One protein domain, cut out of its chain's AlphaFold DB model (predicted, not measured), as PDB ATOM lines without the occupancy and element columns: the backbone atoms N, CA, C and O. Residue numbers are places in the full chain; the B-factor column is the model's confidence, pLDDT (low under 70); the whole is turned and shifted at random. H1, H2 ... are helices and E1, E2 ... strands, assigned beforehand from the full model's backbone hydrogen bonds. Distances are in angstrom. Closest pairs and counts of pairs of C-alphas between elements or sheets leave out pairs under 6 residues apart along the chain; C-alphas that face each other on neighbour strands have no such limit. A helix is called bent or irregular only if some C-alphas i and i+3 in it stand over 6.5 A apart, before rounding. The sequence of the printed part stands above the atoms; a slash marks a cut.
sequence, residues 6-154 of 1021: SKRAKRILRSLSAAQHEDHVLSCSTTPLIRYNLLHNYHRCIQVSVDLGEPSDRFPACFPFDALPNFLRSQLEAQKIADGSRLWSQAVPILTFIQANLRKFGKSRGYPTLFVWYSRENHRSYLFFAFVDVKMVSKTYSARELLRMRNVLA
ATOM      1  N   SER A   6      47.100 -39.044 122.261       79.62
ATOM      2  CA  SER A   6      45.872 -39.197 123.064       79.62
ATOM      3  C   SER A   6      46.109 -39.084 124.584       79.62
ATOM      4  O   SER A   6      45.260 -38.538 125.291       79.62
ATOM      5  N   LYS A   7      47.268 -39.536 125.101       85.81
ATOM      6  CA  LYS A   7      47.671 -39.313 126.507       85.81
ATOM      7  C   LYS A   7      47.995 -37.830 126.761       85.81
ATOM      8  O   LYS A   7      47.574 -37.299 127.787       85.81
ATOM      9  N   ARG A   8      48.676 -37.148 125.828       86.00
ATOM     10  CA  ARG A   8      48.984 -35.704 125.920       86.00
ATOM     11  C   ARG A   8      47.711 -34.848 125.875       86.00
ATOM     12  O   ARG A   8      47.524 -34.022 126.761       86.00
ATOM     13  N   ALA A   9      46.787 -35.136 124.955       88.19
ATOM     14  CA  ALA A   9      45.469 -34.501 124.897       88.19
ATOM     15  C   ALA A   9      44.657 -34.710 126.192       88.19
ATOM     16  O   ALA A   9      44.111 -33.752 126.727       88.19
ATOM     17  N   LYS A  10      44.637 -35.927 126.769       89.44
ATOM     18  CA  LYS A  10      43.963 -36.188 128.060       89.44
ATOM     19  C   LYS A  10      44.592 -35.411 129.231       89.44
ATOM     20  O   LYS A  10      43.858 -34.991 130.121       89.44
ATOM     21  N   ARG A  11      45.919 -35.201 129.243       89.50
ATOM     22  CA  ARG A  11      46.598 -34.360 130.253       89.50
ATOM     23  C   ARG A  11      46.233 -32.880 130.081       89.50
ATOM     24  O   ARG A  11      45.871 -32.245 131.063       89.50
ATOM     25  N   ILE A  12      46.266 -32.368 128.848       90.94
ATOM     26  CA  ILE A  12      45.910 -30.975 128.526       90.94
ATOM     27  C   ILE A  12      44.448 -30.685 128.888       90.94
ATOM     28  O   ILE A  12      44.191 -29.733 129.608       90.94
ATOM     29  N   LEU A  13      43.500 -31.550 128.510       91.00
ATOM     30  CA  LEU A  13      42.087 -31.382 128.878       91.00
ATOM     31  C   LEU A  13      41.848 -31.401 130.397       91.00
ATOM     32  O   LEU A  13      40.962 -30.702 130.871       91.00
ATOM     33  N   ARG A  14      42.632 -32.162 131.177       90.50
ATOM     34  CA  ARG A  14      42.558 -32.101 132.648       90.50
ATOM     35  C   ARG A  14      43.056 -30.751 133.174       90.50
ATOM     36  O   ARG A  14      42.380 -30.160 133.999       90.50
ATOM     37  N   SER A  15      44.200 -30.275 132.680       90.50
ATOM     38  CA  SER A  15      44.774 -28.975 133.064       90.50
ATOM     39  C   SER A  15      43.836 -27.812 132.712       90.50
ATOM     40  O   SER A  15      43.538 -27.001 133.577       90.50
ATOM     41  N   LEU A  16      43.275 -27.793 131.500       91.56
ATOM     42  CA  LEU A  16      42.293 -26.786 131.084       91.56
ATOM     43  C   LEU A  16      40.977 -26.874 131.876       91.56
ATOM     44  O   LEU A  16      40.329 -25.857 132.084       91.56
ATOM     45  N   SER A  17      40.580 -28.066 132.340       91.25
ATOM     46  CA  SER A  17      39.391 -28.231 133.191       91.25
ATOM     47  C   SER A  17      39.592 -27.741 134.626       91.25
ATOM     48  O   SER A  17      38.585 -27.501 135.288       91.25
ATOM     49  N   ALA A  18      40.834 -27.654 135.111       90.44
ATOM     50  CA  ALA A  18      41.164 -27.008 136.382       90.44
ATOM     51  C   ALA A  18      41.260 -25.489 136.179       90.44
ATOM     52  O   ALA A  18      40.531 -24.740 136.817       90.44
ATOM     53  N   ALA A  19      42.011 -25.043 135.166       91.25
ATOM     54  CA  ALA A  19      42.151 -23.621 134.856       91.25
ATOM     55  C   ALA A  19      40.807 -22.920 134.578       91.25
ATOM     56  O   ALA A  19      40.583 -21.834 135.088       91.25
ATOM     57  N   GLN A  20      39.866 -23.536 133.849       91.12
ATOM     58  CA  GLN A  20      38.527 -22.949 133.673       91.12
ATOM     59  C   GLN A  20      37.687 -22.966 134.962       91.12
ATOM     60  O   GLN A  20      36.788 -22.149 135.123       91.12
ATOM     61  N   HIS A  21      37.928 -23.923 135.857       86.94
ATOM     62  CA  HIS A  21      37.194 -24.055 137.115       86.94
ATOM     63  C   HIS A  21      37.646 -23.015 138.152       86.94
ATOM     64  O   HIS A  21      36.815 -22.447 138.850       86.94
ATOM     65  N   GLU A  22      38.949 -22.754 138.214       89.31
ATOM     66  CA  GLU A  22      39.596 -21.769 139.093       89.31
ATOM     67  C   GLU A  22      39.649 -20.353 138.474       89.31
ATOM     68  O   GLU A  22      40.268 -19.461 139.043       89.31
ATOM     69  N   ASP A  23      39.050 -20.165 137.290       89.56
ATOM     70  CA  ASP A  23      39.218 -19.010 136.388       89.56
ATOM     71  C   ASP A  23      40.671 -18.505 136.280       89.56
ATOM     72  O   ASP A  23      40.977 -17.316 136.364       89.56
ATOM     73  N   HIS A  24      41.599 -19.445 136.114       91.62
ATOM     74  CA  HIS A  24      43.024 -19.171 136.057       91.62
ATOM     75  C   HIS A  24      43.459 -18.708 134.658       91.62
ATOM     76  O   HIS A  24      43.105 -19.307 133.636       91.62
ATOM     77  N   VAL A  25      44.296 -17.670 134.632       90.94
ATOM     78  CA  VAL A  25      44.955 -17.129 133.434       90.94
ATOM     79  C   VAL A  25      45.759 -18.231 132.734       90.94
ATOM     80  O   VAL A  25      46.641 -18.854 133.325       90.94
ATOM     81  N   LEU A  26      45.489 -18.478 131.452       89.94
ATOM     82  CA  LEU A  26      46.283 -19.418 130.664       89.94
ATOM     83  C   LEU A  26      47.599 -18.774 130.218       89.94
ATOM     84  O   LEU A  26      47.604 -17.749 129.542       89.94
ATOM     85  N   SER A  27      48.724 -19.434 130.509       88.31
ATOM     86  CA  SER A  27      50.019 -19.088 129.912       88.31
ATOM     87  C   SER A  27      49.916 -19.048 128.383       88.31
ATOM     88  O   SER A  27      49.343 -19.950 127.770       88.31
ATOM     89  N   CYS A  28      50.564 -18.079 127.732       82.38
ATOM     90  CA  CYS A  28      50.612 -17.982 126.266       82.38
ATOM     91  C   CYS A  28      51.134 -19.268 125.587       82.38
ATOM     92  O   CYS A  28      50.770 -19.569 124.450       82.38
ATOM     93  N   SER A  29      51.934 -20.075 126.298       84.69
ATOM     94  CA  SER A  29      52.396 -21.402 125.855       84.69
ATOM     95  C   SER A  29      51.267 -22.439 125.692       84.69
ATOM     96  O   SER A  29      51.403 -23.408 124.936       84.69
ATOM     97  N   THR A  30      50.123 -22.235 126.352       86.31
ATOM     98  CA  THR A  30      48.965 -23.133 126.343       86.31
ATOM     99  C   THR A  30      48.185 -23.068 125.029       86.31
ATOM    100  O   THR A  30      47.711 -24.104 124.562       86.31
ATOM    101  N   THR A  31      48.103 -21.910 124.370       84.38
ATOM    102  CA  THR A  31      47.365 -21.746 123.101       84.38
ATOM    103  C   THR A  31      47.959 -22.590 121.952       84.38
ATOM    104  O   THR A  31      47.210 -23.329 121.300       84.38
ATOM    105  N   PRO A  32      49.293 -22.634 121.740       84.94
ATOM    106  CA  PRO A  32      49.926 -23.643 120.886       84.94
ATOM    107  C   PRO A  32      49.620 -25.087 121.311       84.94
ATOM    108  O   PRO A  32      49.367 -25.939 120.459       84.94
ATOM    109  N   LEU A  33      49.604 -25.394 122.615       86.31
ATOM    110  CA  LEU A  33      49.303 -26.747 123.100       86.31
ATOM    111  C   LEU A  33      47.852 -27.164 122.811       86.31
ATOM    112  O   LEU A  33      47.643 -28.308 122.400       86.31
ATOM    113  N   ILE A  34      46.880 -26.257 122.944       87.25
ATOM    114  CA  ILE A  34      45.490 -26.437 122.498       87.25
ATOM    115  C   ILE A  34      45.479 -26.768 121.000       87.25
ATOM    116  O   ILE A  34      44.996 -27.836 120.611       87.25
ATOM    117  N   ARG A  35      46.103 -25.921 120.167       85.31
ATOM    118  CA  ARG A  35      46.142 -26.089 118.706       85.31
ATOM    119  C   ARG A  35      46.752 -27.427 118.278       85.31
ATOM    120  O   ARG A  35      46.121 -28.167 117.535       85.31
ATOM    121  N   TYR A  36      47.937 -27.785 118.771       85.31
ATOM    122  CA  TYR A  36      48.628 -29.007 118.335       85.31
ATOM    123  C   TYR A  36      48.043 -30.310 118.899       85.31
ATOM    124  O   TYR A  36      48.276 -31.374 118.320       85.31
ATOM    125  N   ASN A  37      47.326 -30.273 120.030       84.75
ATOM    126  CA  ASN A  37      46.872 -31.495 120.709       84.75
ATOM    127  C   ASN A  37      45.354 -31.708 120.679       84.75
ATOM    128  O   ASN A  37      44.942 -32.859 120.803       84.75
ATOM    129  N   LEU A  38      44.525 -30.674 120.502       84.38
ATOM    130  CA  LEU A  38      43.059 -30.815 120.499       84.38
ATOM    131  C   LEU A  38      42.460 -30.799 119.083       84.38
ATOM    132  O   LEU A  38      41.623 -31.650 118.797       84.38
ATOM    133  N   LEU A  39      42.980 -29.964 118.170       80.38
ATOM    134  CA  LEU A  39      42.527 -29.835 116.766       80.38
ATOM    135  C   LEU A  39      42.588 -31.147 115.948       80.38
ATOM    136  O   LEU A  39      41.959 -31.282 114.907       80.38
ATOM    137  N   HIS A  40      43.359 -32.136 116.410       76.69
ATOM    138  CA  HIS A  40      43.485 -33.453 115.773       76.69
ATOM    139  C   HIS A  40      42.947 -34.607 116.644       76.69
ATOM    140  O   HIS A  40      43.275 -35.767 116.397       76.69
ATOM    141  N   ASN A  41      42.169 -34.321 117.697       78.19
ATOM    142  CA  ASN A  41      41.645 -35.321 118.641       78.19
ATOM    143  C   ASN A  41      40.119 -35.196 118.837       78.19
ATOM    144  O   ASN A  41      39.633 -35.132 119.967       78.19
ATOM    145  N   TYR A  42      39.366 -35.250 117.733       66.00
ATOM    146  CA  TYR A  42      37.893 -35.198 117.676       66.00
ATOM    147  C   TYR A  42      37.166 -36.121 118.680       66.00
ATOM    148  O   TYR A  42      36.116 -35.773 119.206       66.00
ATOM    149  N   HIS A  43      37.737 -37.284 119.023       76.19
ATOM    150  CA  HIS A  43      37.171 -38.203 120.029       76.19
ATOM    151  C   HIS A  43      37.326 -37.738 121.495       76.19
ATOM    152  O   HIS A  43      36.908 -38.443 122.414       76.19
ATOM    153  N   ARG A  44      38.003 -36.610 121.751       81.62
ATOM    154  CA  ARG A  44      38.229 -36.051 123.100       81.62
ATOM    155  C   ARG A  44      37.834 -34.586 123.248       81.62
ATOM    156  O   ARG A  44      37.664 -34.148 124.379       81.62
ATOM    157  N   CYS A  45      37.730 -33.856 122.146       89.38
ATOM    158  CA  CYS A  45      37.269 -32.479 122.097       89.38
ATOM    159  C   CYS A  45      36.321 -32.356 120.906       89.38
ATOM    160  O   CYS A  45      36.680 -32.754 119.800       89.38
ATOM    161  N   ILE A  46      35.130 -31.812 121.136       91.44
ATOM    162  CA  ILE A  46      34.202 -31.446 120.066       91.44
ATOM    163  C   ILE A  46      34.863 -30.299 119.294       91.44
ATOM    164  O   ILE A  46      35.404 -29.384 119.918       91.44
ATOM    165  N   GLN A  47      34.857 -30.346 117.962       92.88
ATOM    166  CA  GLN A  47      35.340 -29.237 117.140       92.88
ATOM    167  C   GLN A  47      34.148 -28.579 116.458       92.88
ATOM    168  O   GLN A  47      33.438 -29.212 115.681       92.88
ATOM    169  N   VAL A  48      33.951 -27.304 116.763       93.75
ATOM    170  CA  VAL A  48      32.871 -26.466 116.256       93.75
ATOM    171  C   VAL A  48      33.494 -25.441 115.326       93.75
ATOM    172  O   VAL A  48      34.292 -24.621 115.769       93.75
ATOM    173  N   SER A  49      33.154 -25.475 114.042       93.94
ATOM    174  CA  SER A  49      33.500 -24.374 113.141       93.94
ATOM    175  C   SER A  49      32.490 -23.245 113.340       93.94
ATOM    176  O   SER A  49      31.305 -23.507 113.546       93.94
ATOM    177  N   VAL A  50      32.932 -21.993 113.273       94.06
ATOM    178  CA  VAL A  50      32.036 -20.836 113.385       94.06
ATOM    179  C   VAL A  50      32.202 -19.925 112.180       94.06
ATOM    180  O   VAL A  50      33.301 -19.433 111.920       94.06
ATOM    181  N   ASP A  51      31.093 -19.678 111.483       91.94
ATOM    182  CA  ASP A  51      30.972 -18.579 110.532       91.94
ATOM    183  C   ASP A  51      30.247 -17.412 111.217       91.94
ATOM    184  O   ASP A  51      29.143 -17.560 111.752       91.94
ATOM    185  N   LEU A  52      30.899 -16.253 111.240       86.75
ATOM    186  CA  LEU A  52      30.362 -15.032 111.843       86.75
ATOM    187  C   LEU A  52      29.734 -14.097 110.798       86.75
ATOM    188  O   LEU A  52      29.181 -13.069 111.175       86.75
ATOM    189  N   GLY A  53      29.744 -14.493 109.519       79.06
ATOM    190  CA  GLY A  53      29.205 -13.707 108.418       79.06
ATOM    191  C   GLY A  53      30.082 -12.508 108.059       79.06
ATOM    192  O   GLY A  53      31.261 -12.439 108.410       79.06
ATOM    193  N   GLU A  54      29.495 -11.559 107.334       71.75
ATOM    194  CA  GLU A  54      30.144 -10.284 107.034       71.75
ATOM    195  C   GLU A  54      30.079  -9.335 108.247       71.75
ATOM    196  O   GLU A  54      29.061  -9.301 108.944       71.75
ATOM    197  N   PRO A  55      31.107  -8.496 108.487       62.41
ATOM    198  CA  PRO A  55      31.224  -7.634 109.673       62.41
ATOM    199  C   PRO A  55      30.216  -6.462 109.727       62.41
ATOM    200  O   PRO A  55      30.392  -5.525 110.509       62.41
ATOM    201  N   SER A  56      29.174  -6.506 108.894       56.25
ATOM    202  CA  SER A  56      27.987  -5.647 108.942       56.25
ATOM    203  C   SER A  56      26.901  -6.192 109.883       56.25
ATOM    204  O   SER A  56      26.107  -5.400 110.386       56.25
ATOM    205  N   ASP A  57      26.890  -7.502 110.178       62.84
ATOM    206  CA  ASP A  57      26.011  -8.132 111.181       62.84
ATOM    207  C   ASP A  57      26.476  -7.712 112.602       62.84
ATOM    208  O   ASP A  57      27.121  -8.456 113.341       62.84
ATOM    209  N   ARG A  58      26.208  -6.454 112.986       60.88
ATOM    210  CA  ARG A  58      26.561  -5.916 114.310       60.88
ATOM    211  C   ARG A  58      25.637  -6.489 115.382       60.88
ATOM    212  O   ARG A  58      24.518  -6.016 115.571       60.88
ATOM    213  N   PHE A  59      26.120  -7.472 116.132       66.75
ATOM    214  CA  PHE A  59      25.381  -8.024 117.267       66.75
ATOM    215  C   PHE A  59      25.382  -7.032 118.450       66.75
ATOM    216  O   PHE A  59      26.456  -6.661 118.920       66.75
ATOM    217  N   PRO A  60      24.214  -6.613 118.979       56.97
ATOM    218  CA  PRO A  60      24.119  -5.518 119.957       56.97
ATOM    219  C   PRO A  60      24.573  -5.886 121.383       56.97
ATOM    220  O   PRO A  60      24.487  -5.067 122.291       56.97
ATOM    221  N   ALA A  61      25.034  -7.119 121.610       54.59
ATOM    222  CA  ALA A  61      25.366  -7.652 122.929       54.59
ATOM    223  C   ALA A  61      26.869  -7.532 123.246       54.59
ATOM    224  O   ALA A  61      27.551  -8.542 123.404       54.59
ATOM    225  N   CYS A  62      27.388  -6.306 123.339       57.72
ATOM    226  CA  CYS A  62      28.753  -6.078 123.816       57.72
ATOM    227  C   CYS A  62      28.764  -5.990 125.352       57.72
ATOM    228  O   CYS A  62      28.361  -4.977 125.921       57.72
ATOM    229  N   PHE A  63      29.209  -7.050 126.028       68.62
ATOM    230  CA  PHE A  63      29.664  -6.957 127.419       68.62
ATOM    231  C   PHE A  63      31.094  -6.392 127.450       68.62
ATOM    232  O   PHE A  63      31.861  -6.639 126.513       68.62
ATOM    233  N   PRO A  64      31.484  -5.652 128.505       72.81
ATOM    234  CA  PRO A  64      32.854  -5.173 128.632       72.81
ATOM    235  C   PRO A  64      33.829  -6.351 128.746       72.81
ATOM    236  O   PRO A  64      33.486  -7.415 129.269       72.81
ATOM    237  N   PHE A  65      35.069  -6.140 128.301       77.44
ATOM    238  CA  PHE A  65      36.184  -7.077 128.503       77.44
ATOM    239  C   PHE A  65      36.321  -7.458 129.994       77.44
ATOM    240  O   PHE A  65      36.547  -8.616 130.363       77.44
ATOM    241  N   ASP A  66      36.029  -6.491 130.863       79.81
ATOM    242  CA  ASP A  66      36.072  -6.574 132.323       79.81
ATOM    243  C   ASP A  66      34.951  -7.436 132.948       79.81
ATOM    244  O   ASP A  66      35.022  -7.770 134.129       79.81
ATOM    245  N   ALA A  67      33.989  -7.923 132.151       84.38
ATOM    246  CA  ALA A  67      32.982  -8.910 132.567       84.38
ATOM    247  C   ALA A  67      33.252 -10.352 132.075       84.38
ATOM    248  O   ALA A  67      32.495 -11.266 132.411       84.38
ATOM    249  N   LEU A  68      34.291 -10.580 131.263       86.50
ATOM    250  CA  LEU A  68      34.638 -11.909 130.744       86.50
ATOM    251  C   LEU A  68      35.615 -12.650 131.689       86.50
ATOM    252  O   LEU A  68      36.582 -12.037 132.123       86.50
ATOM    253  N   PRO A  69      35.446 -13.957 131.973       90.44
ATOM    254  CA  PRO A  69      36.384 -14.719 132.810       90.44
ATOM    255  C   PRO A  69      37.841 -14.686 132.307       90.44
ATOM    256  O   PRO A  69      38.096 -14.735 131.096       90.44
ATOM    257  N   ASN A  70      38.803 -14.642 133.229       91.12
ATOM    258  CA  ASN A  70      40.247 -14.560 132.968       91.12
ATOM    259  C   ASN A  70      40.769 -15.718 132.100       91.12
ATOM    260  O   ASN A  70      41.632 -15.528 131.236       91.12
ATOM    261  N   PHE A  71      40.200 -16.913 132.261       92.38
ATOM    262  CA  PHE A  71      40.461 -18.090 131.430       92.38
ATOM    263  C   PHE A  71      40.118 -17.874 129.941       92.38
ATOM    264  O   PHE A  71      40.683 -18.534 129.066       92.38
ATOM    265  N   LEU A  72      39.192 -16.960 129.629       91.12
ATOM    266  CA  LEU A  72      38.861 -16.569 128.255       91.12
ATOM    267  C   LEU A  72      39.638 -15.319 127.816       91.12
ATOM    268  O   LEU A  72      40.131 -15.312 126.689       91.12
ATOM    269  N   ARG A  73      39.824 -14.315 128.693       90.62
ATOM    270  CA  ARG A  73      40.685 -13.137 128.430       90.62
ATOM    271  C   ARG A  73      42.077 -13.544 127.952       90.62
ATOM    272  O   ARG A  73      42.475 -13.197 126.844       90.62
ATOM    273  N   SER A  74      42.733 -14.421 128.708       92.06
ATOM    274  CA  SER A  74      44.058 -14.961 128.385       92.06
ATOM    275  C   SER A  74      44.122 -15.704 127.041       92.06
ATOM    276  O   SER A  74      45.151 -15.680 126.368       92.06
ATOM    277  N   GLN A  75      43.021 -16.304 126.571       92.44
ATOM    278  CA  GLN A  75      42.947 -16.887 125.221       92.44
ATOM    279  C   GLN A  75      42.819 -15.827 124.116       92.44
ATOM    280  O   GLN A  75      43.277 -16.065 122.996       92.44
ATOM    281  N   LEU A  76      42.206 -14.677 124.405       90.69
ATOM    282  CA  LEU A  76      42.046 -13.546 123.482       90.69
ATOM    283  C   LEU A  76      43.344 -12.723 123.393       90.69
ATOM    284  O   LEU A  76      43.786 -12.392 122.292       90.69
ATOM    285  N   GLU A  77      44.005 -12.490 124.527       90.56
ATOM    286  CA  GLU A  77      45.339 -11.880 124.649       90.56
ATOM    287  C   GLU A  77      46.410 -12.721 123.941       90.56
ATOM    288  O   GLU A  77      47.076 -12.241 123.023       90.56
ATOM    289  N   ALA A  78      46.506 -14.023 124.252       89.88
ATOM    290  CA  ALA A  78      47.464 -14.942 123.622       89.88
ATOM    291  C   ALA A  78      47.247 -15.137 122.104       89.88
ATOM    292  O   ALA A  78      48.032 -15.825 121.443       89.88
ATOM    293  N   GLN A  79      46.185 -14.559 121.535       90.06
ATOM    294  CA  GLN A  79      45.922 -14.533 120.098       90.06
ATOM    295  C   GLN A  79      45.988 -13.133 119.471       90.06
ATOM    296  O   GLN A  79      45.961 -13.067 118.238       90.06
ATOM    297  N   LYS A  80      46.155 -12.062 120.261       88.69
ATOM    298  CA  LYS A  80      46.039 -10.653 119.843       88.69
ATOM    299  C   LYS A  80      44.666 -10.340 119.239       88.69
ATOM    300  O   LYS A  80      44.522 -10.106 118.038       88.69
ATOM    301  N   ILE A  81      43.638 -10.500 120.074       85.50
ATOM    302  CA  ILE A  81      42.241 -10.114 119.805       85.50
ATOM    303  C   ILE A  81      41.752  -9.082 120.839       85.50
ATOM    304  O   ILE A  81      40.903  -8.255 120.508       85.50
ATOM    305  N   ALA A  82      42.287  -9.126 122.066       79.75
ATOM    306  CA  ALA A  82      41.905  -8.286 123.209       79.75
ATOM    307  C   ALA A  82      42.138  -6.776 122.998       79.75
ATOM    308  O   ALA A  82      41.528  -5.961 123.680       79.75
ATOM    309  N   ASP A  83      42.986  -6.429 122.031       74.88
ATOM    310  CA  ASP A  83      43.613  -5.140 121.726       74.88
ATOM    311  C   ASP A  83      42.624  -4.026 121.266       74.88
ATOM    312  O   ASP A  83      42.957  -3.197 120.422       74.88
ATOM    313  N   GLY A  84      41.354  -4.053 121.696       65.06
ATOM    314  CA  GLY A  84      40.279  -3.149 121.242       65.06
ATOM    315  C   GLY A  84      39.898  -3.290 119.757       65.06
ATOM    316  O   GLY A  84      39.106  -2.510 119.228       65.06
ATOM    317  N   SER A  85      40.478  -4.272 119.063       68.62
ATOM    318  CA  SER A  85      40.427  -4.408 117.606       68.62
ATOM    319  C   SER A  85      39.030  -4.744 117.060       68.62
ATOM    320  O   SER A  85      38.191  -5.333 117.741       68.62
ATOM    321  N   ARG A  86      38.800  -4.497 115.760       76.44
ATOM    322  CA  ARG A  86      37.565  -4.904 115.050       76.44
ATOM    323  C   ARG A  86      37.270  -6.412 115.162       76.44
ATOM    324  O   ARG A  86      36.122  -6.825 114.994       76.44
ATOM    325  N   LEU A  87      38.288  -7.232 115.438       82.94
ATOM    326  CA  LEU A  87      38.178  -8.681 115.619       82.94
ATOM    327  C   LEU A  87      37.532  -9.055 116.961       82.94
ATOM    328  O   LEU A  87      36.842 -10.071 117.023       82.94
ATOM    329  N   TRP A  88      37.686  -8.226 118.003       83.94
ATOM    330  CA  TRP A  88      36.955  -8.378 119.266       83.94
ATOM    331  C   TRP A  88      35.446  -8.330 119.015       83.94
ATOM    332  O   TRP A  88      34.723  -9.277 119.323       83.94
ATOM    333  N   SER A  89      34.993  -7.264 118.349       83.12
ATOM    334  CA  SER A  89      33.586  -7.043 117.998       83.12
ATOM    335  C   SER A  89      33.010  -8.141 117.099       83.12
ATOM    336  O   SER A  89      31.828  -8.457 117.204       83.12
ATOM    337  N   GLN A  90      33.836  -8.753 116.241       86.56
ATOM    338  CA  GLN A  90      33.444  -9.922 115.447       86.56
ATOM    339  C   GLN A  90      33.277 -11.174 116.321       86.56
ATOM    340  O   GLN A  90      32.290 -11.881 116.163       86.56
ATOM    341  N   ALA A  91      34.183 -11.435 117.272       88.75
ATOM    342  CA  ALA A  91      34.157 -12.624 118.134       88.75
ATOM    343  C   ALA A  91      33.005 -12.652 119.168       88.75
ATOM    344  O   ALA A  91      32.721 -13.712 119.737       88.75
ATOM    345  N   VAL A  92      32.315 -11.524 119.390       88.19
ATOM    346  CA  VAL A  92      31.212 -11.356 120.360       88.19
ATOM    347  C   VAL A  92      30.198 -12.517 120.387       88.19
ATOM    348  O   VAL A  92      29.910 -12.985 121.490       88.19
ATOM    349  N   PRO A  93      29.670 -13.062 119.269       89.69
ATOM    350  CA  PRO A  93      28.689 -14.156 119.311       89.69
ATOM    351  C   PRO A  93      29.237 -15.453 119.917       89.69
ATOM    352  O   PRO A  93      28.507 -16.162 120.612       89.69
ATOM    353  N   ILE A  94      30.526 -15.744 119.700       92.19
ATOM    354  CA  ILE A  94      31.214 -16.910 120.274       92.19
ATOM    355  C   ILE A  94      31.368 -16.711 121.777       92.19
ATOM    356  O   ILE A  94      30.959 -17.567 122.558       92.19
ATOM    357  N   LEU A  95      31.901 -15.556 122.182       90.88
ATOM    358  CA  LEU A  95      32.112 -15.219 123.589       90.88
ATOM    359  C   LEU A  95      30.781 -15.191 124.361       90.88
ATOM    360  O   LEU A  95      30.694 -15.778 125.435       90.88
ATOM    361  N   THR A  96      29.720 -14.629 123.766       89.50
ATOM    362  CA  THR A  96      28.350 -14.625 124.314       89.50
ATOM    363  C   THR A  96      27.830 -16.042 124.547       89.50
ATOM    364  O   THR A  96      27.290 -16.344 125.612       89.50
ATOM    365  N   PHE A  97      27.965 -16.923 123.548       91.38
ATOM    366  CA  PHE A  97      27.498 -18.303 123.658       91.38
ATOM    367  C   PHE A  97      28.286 -19.087 124.712       91.38
ATOM    368  O   PHE A  97      27.670 -19.772 125.534       91.38
ATOM    369  N   ILE A  98      29.620 -18.960 124.711       91.81
ATOM    370  CA  ILE A  98      30.488 -19.603 125.699       91.81
ATOM    371  C   ILE A  98      30.101 -19.125 127.097       91.81
ATOM    372  O   ILE A  98      29.740 -19.962 127.912       91.81
ATOM    373  N   GLN A  99      30.097 -17.814 127.367       88.44
ATOM    374  CA  GLN A  99      29.821 -17.255 128.697       88.44
ATOM    375  C   GLN A  99      28.459 -17.702 129.250       88.44
ATOM    376  O   GLN A  99      28.365 -18.090 130.414       88.44
ATOM    377  N   ALA A 100      27.418 -17.733 128.410       86.81
ATOM    378  CA  ALA A 100      26.089 -18.209 128.797       86.81
ATOM    379  C   ALA A 100      26.041 -19.714 129.142       86.81
ATOM    380  O   ALA A 100      25.175 -20.133 129.909       86.81
ATOM    381  N   ASN A 101      26.966 -20.516 128.598       87.25
ATOM    382  CA  ASN A 101      27.012 -21.977 128.734       87.25
ATOM    383  C   ASN A 101      28.282 -22.494 129.434       87.25
ATOM    384  O   ASN A 101      28.546 -23.697 129.385       87.25
ATOM    385  N   LEU A 102      29.066 -21.620 130.078       86.62
ATOM    386  CA  LEU A 102      30.242 -22.008 130.858       86.62
ATOM    387  C   LEU A 102      29.826 -22.963 131.975       86.62
ATOM    388  O   LEU A 102      28.900 -22.669 132.732       86.62
ATOM    389  N   ARG A 103      30.548 -24.083 132.078       80.06
ATOM    390  CA  ARG A 103      30.282 -25.146 133.051       80.06
ATOM    391  C   ARG A 103      30.186 -24.605 134.479       80.06
ATOM    392  O   ARG A 103      31.205 -24.252 135.072       80.06
ATOM    393  N   LYS A 104      28.980 -24.612 135.053       71.69
ATOM    394  CA  LYS A 104      28.750 -24.179 136.442       71.69
ATOM    395  C   LYS A 104      29.074 -25.300 137.432       71.69
ATOM    396  O   LYS A 104      28.885 -26.483 137.137       71.69
ATOM    397  N   PHE A 105      29.562 -24.934 138.618       57.62
ATOM    398  CA  PHE A 105      29.870 -25.902 139.674       57.62
ATOM    399  C   PHE A 105      28.610 -26.681 140.102       57.62
ATOM    400  O   PHE A 105      27.489 -26.185 139.994       57.62
ATOM    401  N   GLY A 106      28.782 -27.933 140.532       59.81
ATOM    402  CA  GLY A 106      27.684 -28.820 140.945       59.81
ATOM    403  C   GLY A 106      26.829 -29.440 139.822       59.81
ATOM    404  O   GLY A 106      26.166 -30.441 140.076       59.81
ATOM    405  N   LYS A 107      26.851 -28.922 138.581       61.56
ATOM    406  CA  LYS A 107      26.170 -29.553 137.429       61.56
ATOM    407  C   LYS A 107      27.108 -30.508 136.657       61.56
ATOM    408  O   LYS A 107      28.278 -30.703 137.002       61.56
ATOM    409  N   SER A 108      26.540 -31.201 135.667       60.38
ATOM    410  CA  SER A 108      27.126 -32.349 134.959       60.38
ATOM    411  C   SER A 108      28.504 -32.100 134.321       60.38
ATOM    412  O   SER A 108      29.001 -30.983 134.202       60.38
ATOM    413  N   ARG A 109      29.159 -33.186 133.892       70.50
ATOM    414  CA  ARG A 109      30.472 -33.150 133.234       70.50
ATOM    415  C   ARG A 109      30.401 -32.418 131.884       70.50
ATOM    416  O   ARG A 109      30.141 -33.055 130.866       70.50
ATOM    417  N   GLY A 110      30.668 -31.112 131.901       84.38
ATOM    418  CA  GLY A 110      30.670 -30.250 130.718       84.38
ATOM    419  C   GLY A 110      31.550 -30.767 129.575       84.38
ATOM    420  O   GLY A 110      32.521 -31.507 129.773       84.38
ATOM    421  N   TYR A 111      31.187 -30.373 128.361       90.75
ATOM    422  CA  TYR A 111      31.703 -30.906 127.111       90.75
ATOM    423  C   TYR A 111      32.884 -30.061 126.600       90.75
ATOM    424  O   TYR A 111      32.689 -28.888 126.271       90.75
ATOM    425  N   PRO A 112      34.108 -30.623 126.509       92.88
ATOM    426  CA  PRO A 112      35.259 -29.909 125.962       92.88
ATOM    427  C   PRO A 112      35.018 -29.586 124.489       92.88
ATOM    428  O   PRO A 112      34.909 -30.497 123.664       92.88
ATOM    429  N   THR A 113      34.946 -28.296 124.177       94.00
ATOM    430  CA  THR A 113      34.616 -27.786 122.846       94.00
ATOM    431  C   THR A 113      35.664 -26.774 122.397       94.00
ATOM    432  O   THR A 113      36.051 -25.877 123.144       94.00
ATOM    433  N   LEU A 114      36.137 -26.949 121.164       94.62
ATOM    434  CA  LEU A 114      37.081 -26.075 120.482       94.62
ATOM    435  C   LEU A 114      36.340 -25.367 119.347       94.62
ATOM    436  O   LEU A 114      36.000 -25.990 118.340       94.62
ATOM    437  N   PHE A 115      36.095 -24.075 119.528       94.75
ATOM    438  CA  PHE A 115      35.507 -23.193 118.529       94.75
ATOM    439  C   PHE A 115      36.616 -22.709 117.595       94.75
ATOM    440  O   PHE A 115      37.611 -22.140 118.046       94.75
ATOM    441  N   VAL A 116      36.445 -22.951 116.300       94.56
ATOM    442  CA  VAL A 116      37.378 -22.586 115.235       94.56
ATOM    443  C   VAL A 116      36.698 -21.544 114.359       94.56
ATOM    444  O   VAL A 116      35.806 -21.865 113.575       94.56
ATOM    445  N   TRP A 117      37.115 -20.292 114.503       94.44
ATOM    446  CA  TRP A 117      36.645 -19.180 113.681       94.44
ATOM    447  C   TRP A 117      37.712 -18.830 112.645       94.44
ATOM    448  O   TRP A 117      38.894 -18.772 112.973       94.44
ATOM    449  N   TYR A 118      37.316 -18.596 111.397       92.75
ATOM    450  CA  TYR A 118      38.192 -18.032 110.372       92.75
ATOM    451  C   TYR A 118      37.800 -16.575 110.130       92.75
ATOM    452  O   TYR A 118      36.696 -16.307 109.655       92.75
ATOM    453  N   SER A 119      38.693 -15.636 110.448       89.19
ATOM    454  CA  SER A 119      38.476 -14.236 110.087       89.19
ATOM    455  C   SER A 119      38.865 -14.009 108.628       89.19
ATOM    456  O   SER A 119      39.997 -14.284 108.223       89.19
ATOM    457  N   ARG A 120      37.924 -13.472 107.845       85.75
ATOM    458  CA  ARG A 120      38.152 -13.048 106.454       85.75
ATOM    459  C   ARG A 120      39.055 -11.810 106.375       85.75
ATOM    460  O   ARG A 120      39.737 -11.632 105.379       85.75
ATOM    461  N   GLU A 121      39.084 -10.989 107.427       82.50
ATOM    462  CA  GLU A 121      39.770  -9.687 107.460       82.50
ATOM    463  C   GLU A 121      41.303  -9.797 107.512       82.50
ATOM    464  O   GLU A 121      42.002  -8.926 107.004       82.50
ATOM    465  N   ASN A 122      41.832 -10.870 108.105       87.38
ATOM    466  CA  ASN A 122      43.273 -11.128 108.192       87.38
ATOM    467  C   ASN A 122      43.660 -12.567 107.802       87.38
ATOM    468  O   ASN A 122      44.762 -13.022 108.109       87.38
ATOM    469  N   HIS A 123      42.737 -13.289 107.159       87.50
ATOM    470  CA  HIS A 123      42.873 -14.677 106.708       87.50
ATOM    471  C   HIS A 123      43.355 -15.676 107.782       87.50
ATOM    472  O   HIS A 123      43.926 -16.723 107.460       87.50
ATOM    473  N   ARG A 124      43.129 -15.381 109.070       90.81
ATOM    474  CA  ARG A 124      43.652 -16.157 110.203       90.81
ATOM    475  C   ARG A 124      42.560 -16.980 110.883       90.81
ATOM    476  O   ARG A 124      41.472 -16.490 111.185       90.81
ATOM    477  N   SER A 125      42.884 -18.236 111.192       91.44
ATOM    478  CA  SER A 125      42.072 -19.068 112.086       91.44
ATOM    479  C   SER A 125      42.371 -18.757 113.552       91.44
ATOM    480  O   SER A 125      43.519 -18.872 113.994       91.44
ATOM    481  N   TYR A 126      41.318 -18.445 114.296       92.38
ATOM    482  CA  TYR A 126      41.290 -18.230 115.735       92.38
ATOM    483  C   TYR A 126      40.629 -19.409 116.451       92.38
ATOM    484  O   TYR A 126      39.773 -20.101 115.893       92.38
ATOM    485  N   LEU A 127      41.071 -19.665 117.681       92.69
ATOM    486  CA  LEU A 127      40.742 -20.860 118.452       92.69
ATOM    487  C   LEU A 127      40.302 -20.473 119.862       92.69
ATOM    488  O   LEU A 127      41.101 -19.942 120.626       92.69
ATOM    489  N   PHE A 128      39.066 -20.794 120.231       93.38
ATOM    490  CA  PHE A 128      38.576 -20.631 121.603       93.38
ATOM    491  C   PHE A 128      38.266 -22.008 122.173       93.38
ATOM    492  O   PHE A 128      37.559 -22.795 121.543       93.38
ATOM    493  N   PHE A 129      38.798 -22.329 123.347       94.00
ATOM    494  CA  PHE A 129      38.525 -23.584 124.032       94.00
ATOM    495  C   PHE A 129      37.721 -23.327 125.309       94.00
ATOM    496  O   PHE A 129      38.114 -22.509 126.142       94.00
ATOM    497  N   ALA A 130      36.629 -24.074 125.483       93.81
ATOM    498  CA  ALA A 130      35.861 -24.085 126.723       93.81
ATOM    499  C   ALA A 130      35.167 -25.437 126.961       93.81
ATOM    500  O   ALA A 130      34.735 -26.124 126.033       93.81
ATOM    501  N   PHE A 131      34.999 -25.793 128.230       93.12
ATOM    502  CA  PHE A 131      34.009 -26.755 128.694       93.12
ATOM    503  C   PHE A 131      32.653 -26.051 128.793       93.12
ATOM    504  O   PHE A 131      32.455 -25.203 129.667       93.12
ATOM    505  N   VAL A 132      31.731 -26.414 127.901       92.06
ATOM    506  CA  VAL A 132      30.353 -25.899 127.876       92.06
ATOM    507  C   VAL A 132      29.364 -26.961 128.352       92.06
ATOM    508  O   VAL A 132      29.560 -28.148 128.100       92.06
ATOM    509  N   ASP A 133      28.288 -26.566 129.030       88.94
ATOM    510  CA  ASP A 133      27.284 -27.517 129.539       88.94
ATOM    511  C   ASP A 133      26.386 -28.106 128.432       88.94
ATOM    512  O   ASP A 133      25.791 -29.169 128.612       88.94
ATOM    513  N   VAL A 134      26.330 -27.476 127.251       86.44
ATOM    514  CA  VAL A 134      25.587 -27.973 126.080       86.44
ATOM    515  C   VAL A 134      26.478 -28.856 125.203       86.44
ATOM    516  O   VAL A 134      27.519 -28.421 124.711       86.44
ATOM    517  N   LYS A 135      26.043 -30.095 124.934       88.94
ATOM    518  CA  LYS A 135      26.715 -31.006 123.995       88.94
ATOM    519  C   LYS A 135      26.514 -30.533 122.552       88.94
ATOM    520  O   LYS A 135      25.500 -30.842 121.931       88.94
ATOM    521  N   MET A 136      27.491 -29.822 122.003       90.25
ATOM    522  CA  MET A 136      27.456 -29.392 120.603       90.25
ATOM    523  C   MET A 136      27.721 -30.557 119.630       90.25
ATOM    524  O   MET A 136      28.427 -31.515 119.942       90.25
ATOM    525  N   VAL A 137      27.164 -30.468 118.423       90.88
ATOM    526  CA  VAL A 137      27.522 -31.326 117.280       90.88
ATOM    527  C   VAL A 137      28.738 -30.726 116.568       90.88
ATOM    528  O   VAL A 137      28.805 -29.507 116.416       90.88
ATOM    529  N   SER A 138      29.680 -31.547 116.099       91.06
ATOM    530  CA  SER A 138      30.822 -31.075 115.302       91.06
ATOM    531  C   SER A 138      30.382 -30.675 113.886       91.06
ATOM    532  O   SER A 138      30.369 -31.506 112.980       91.06
ATOM    533  N   LYS A 139      29.993 -29.411 113.702       92.75
ATOM    534  CA  LYS A 139      29.605 -28.804 112.416       92.75
ATOM    535  C   LYS A 139      30.008 -27.324 112.368       92.75
ATOM    536  O   LYS A 139      30.549 -26.803 113.346       92.75
ATOM    537  N   THR A 140      29.709 -26.647 111.260       94.62
ATOM    538  CA  THR A 140      29.717 -25.177 111.195       94.62
ATOM    539  C   THR A 140      28.422 -24.612 111.780       94.62
ATOM    540  O   THR A 140      27.339 -25.103 111.461       94.62
ATOM    541  N   TYR A 141      28.539 -23.585 112.621       94.12
ATOM    542  CA  TYR A 141      27.426 -22.813 113.184       94.12
ATOM    543  C   TYR A 141      27.531 -21.369 112.707       94.12
ATOM    544  O   TYR A 141      28.635 -20.830 112.614       94.12
ATOM    545  N   SER A 142      26.390 -20.732 112.459       93.38
ATOM    546  CA  SER A 142      26.346 -19.281 112.257       93.38
ATOM    547  C   SER A 142      26.349 -18.540 113.600       93.38
ATOM    548  O   SER A 142      25.863 -19.066 114.607       93.38
ATOM    549  N   ALA A 143      26.796 -17.281 113.616       90.31
ATOM    550  CA  ALA A 143      26.627 -16.378 114.763       90.31
ATOM    551  C   ALA A 143      25.183 -16.366 115.308       90.31
ATOM    552  O   ALA A 143      24.960 -16.428 116.519       90.31
ATOM    553  N   ARG A 144      24.192 -16.350 114.404       88.69
ATOM    554  CA  ARG A 144      22.758 -16.356 114.735       88.69
ATOM    555  C   ARG A 144      22.323 -17.677 115.385       88.69
ATOM    556  O   ARG A 144      21.498 -17.662 116.296       88.69
ATOM    557  N   GLU A 145      22.896 -18.810 114.975       90.56
ATOM    558  CA  GLU A 145      22.642 -20.113 115.602       90.56
ATOM    559  C   GLU A 145      23.236 -20.191 117.018       90.56
ATOM    560  O   GLU A 145      22.521 -20.548 117.954       90.56
ATOM    561  N   LEU A 146      24.495 -19.772 117.205       90.56
ATOM    562  CA  LEU A 146      25.131 -19.711 118.529       90.56
ATOM    563  C   LEU A 146      24.339 -18.820 119.499       90.56
ATOM    564  O   LEU A 146      24.068 -19.213 120.634       90.56
ATOM    565  N   LEU A 147      23.898 -17.643 119.047       88.00
ATOM    566  CA  LEU A 147      23.107 -16.727 119.870       88.00
ATOM    567  C   LEU A 147      21.715 -17.279 120.212       88.00
ATOM    568  O   LEU A 147      21.259 -17.071 121.335       88.00
ATOM    569  N   ARG A 148      21.068 -18.043 119.317       86.62
ATOM    570  CA  ARG A 148      19.839 -18.796 119.649       86.62
ATOM    571  C   ARG A 148      20.109 -19.899 120.677       86.62
ATOM    572  O   ARG A 148      19.322 -20.068 121.606       86.62
ATOM    573  N   MET A 149      21.228 -20.614 120.554       85.38
ATOM    574  CA  MET A 149      21.615 -21.673 121.493       85.38
ATOM    575  C   MET A 149      22.033 -21.152 122.876       85.38
ATOM    576  O   MET A 149      22.009 -21.923 123.836       85.38
ATOM    577  N   ARG A 150      22.369 -19.860 123.031       81.25
ATOM    578  CA  ARG A 150      22.828 -19.304 124.320       81.25
ATOM    579  C   ARG A 150      21.824 -19.522 125.465       81.25
ATOM    580  O   ARG A 150      22.232 -19.694 126.605       81.25
ATOM    581  N   ASN A 151      20.526 -19.557 125.148       70.25
ATOM    582  CA  ASN A 151      19.436 -19.682 126.118       70.25
ATOM    583  C   ASN A 151      19.084 -21.147 126.477       70.25
ATOM    584  O   ASN A 151      18.172 -21.367 127.270       70.25
ATOM    585  N   VAL A 152      19.763 -22.166 125.928       58.75
ATOM    586  CA  VAL A 152      19.375 -23.585 126.117       58.75
ATOM    587  C   VAL A 152      19.424 -24.032 127.587       58.75
ATOM    588  O   VAL A 152      18.588 -24.831 128.002       58.75
ATOM    589  N   LEU A 153      20.313 -23.464 128.412       53.53
ATOM    590  CA  LEU A 153      20.324 -23.712 129.862       53.53
ATOM    591  C   LEU A 153      19.167 -23.050 130.616       53.53
ATOM    592  O   LEU A 153      18.694 -23.621 131.597       53.53
ATOM    593  N   ALA A 154      18.666 -21.899 130.147       49.91
ATOM    594  CA  ALA A 154      17.401 -21.370 130.654       49.91
ATOM    595  C   ALA A 154      16.271 -22.365 130.362       49.91
ATOM    596  O   ALA A 154      15.392 -22.526 131.196       49.91
TER     597      ALA A 154
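AT A GLANCE: This is residues 6 to 154 of the 1021 residues of an uncharacterized protein of Tolypocladium paradoxum (UniProt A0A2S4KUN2). A strongly twisted sheet of four strands makes the middle, with the kinked helix H4 along one face and H2 across the opposite face. H1 folds back on H2, H5 lies side by side with H4, and H3 grazes the sheet at edge strand E3. The printed part has 149 residues, with five named helices and four named strands in the order H1 H2 E1 H3 H4 E2 E3 E4 H5. The sheet E3 E2 E1 E4 is mixed, as is the class; the whole is compact, with a radius of gyration of the C-alphas of 14.3 A and spans of 42 by 34 by 30 A.

HOW THE PARTS SIT: Start at H1, residues 6 to 19; its residues 8 to 12 alone touch H2, residues 30 to 38, in a helical hairpin, the closest C-alphas being Ala 9 and Asn 37 at 5.3 A. H2 runs across the strands at a height over the sheet of 9.5 A. E1, residues 46 to 51, is parallel to E2, residues 111 to 119, with N 48 and O 114 at 2.9 A, and to E4, residues 140 to 142, with N 51 and O 141 at 2.9 A. E2 and E3, residues 124 to 132, form an antiparallel hairpin, with N 115 and O 128 at 2.8 A. H3, residues 70 to 77, only grazes the sheet; H4, residues 86 to 101, runs along the strands on the opposite face from H2, 9.2 A over the sheet. E1, H3, H4 and E2 form a strand-helix-strand unit, parallel neighbours with helices between, its crossover right-handed. H4 is irregular, C-alphas 90 and 93 being 7.4 A apart; its residues 93 to 97 alone touch H5, residues 143 to 149, at a shallow tilt of 13 degrees, the same way, the closest C-alphas being Pro 93 and Ala 143 at 5.5 A. Each O i to N i+4 pair is within hydrogen-bond range in H1, H2 and H5, against 3 of 4 in H3 and 10 of 12 in H4.

IN THESE COORDINATES: Find C-alpha 6 at (45.872, -39.197, 123.064), where H1 begins its 19.9 A. H4 spans 24.3 A, E2 24.8 A and E3 24.2 A. H5 ends at C-alpha 149, (21.615, -21.673, 121.493).

THE WHOLE: The C-alphas farthest apart, of Lys 7 and Ser 56, are 42.8 A apart. The printed part has no cut, and its one long link joins E1 to H3. Low confidence, pLDDT under 70, is found in 19 residues, among them 55 to 63.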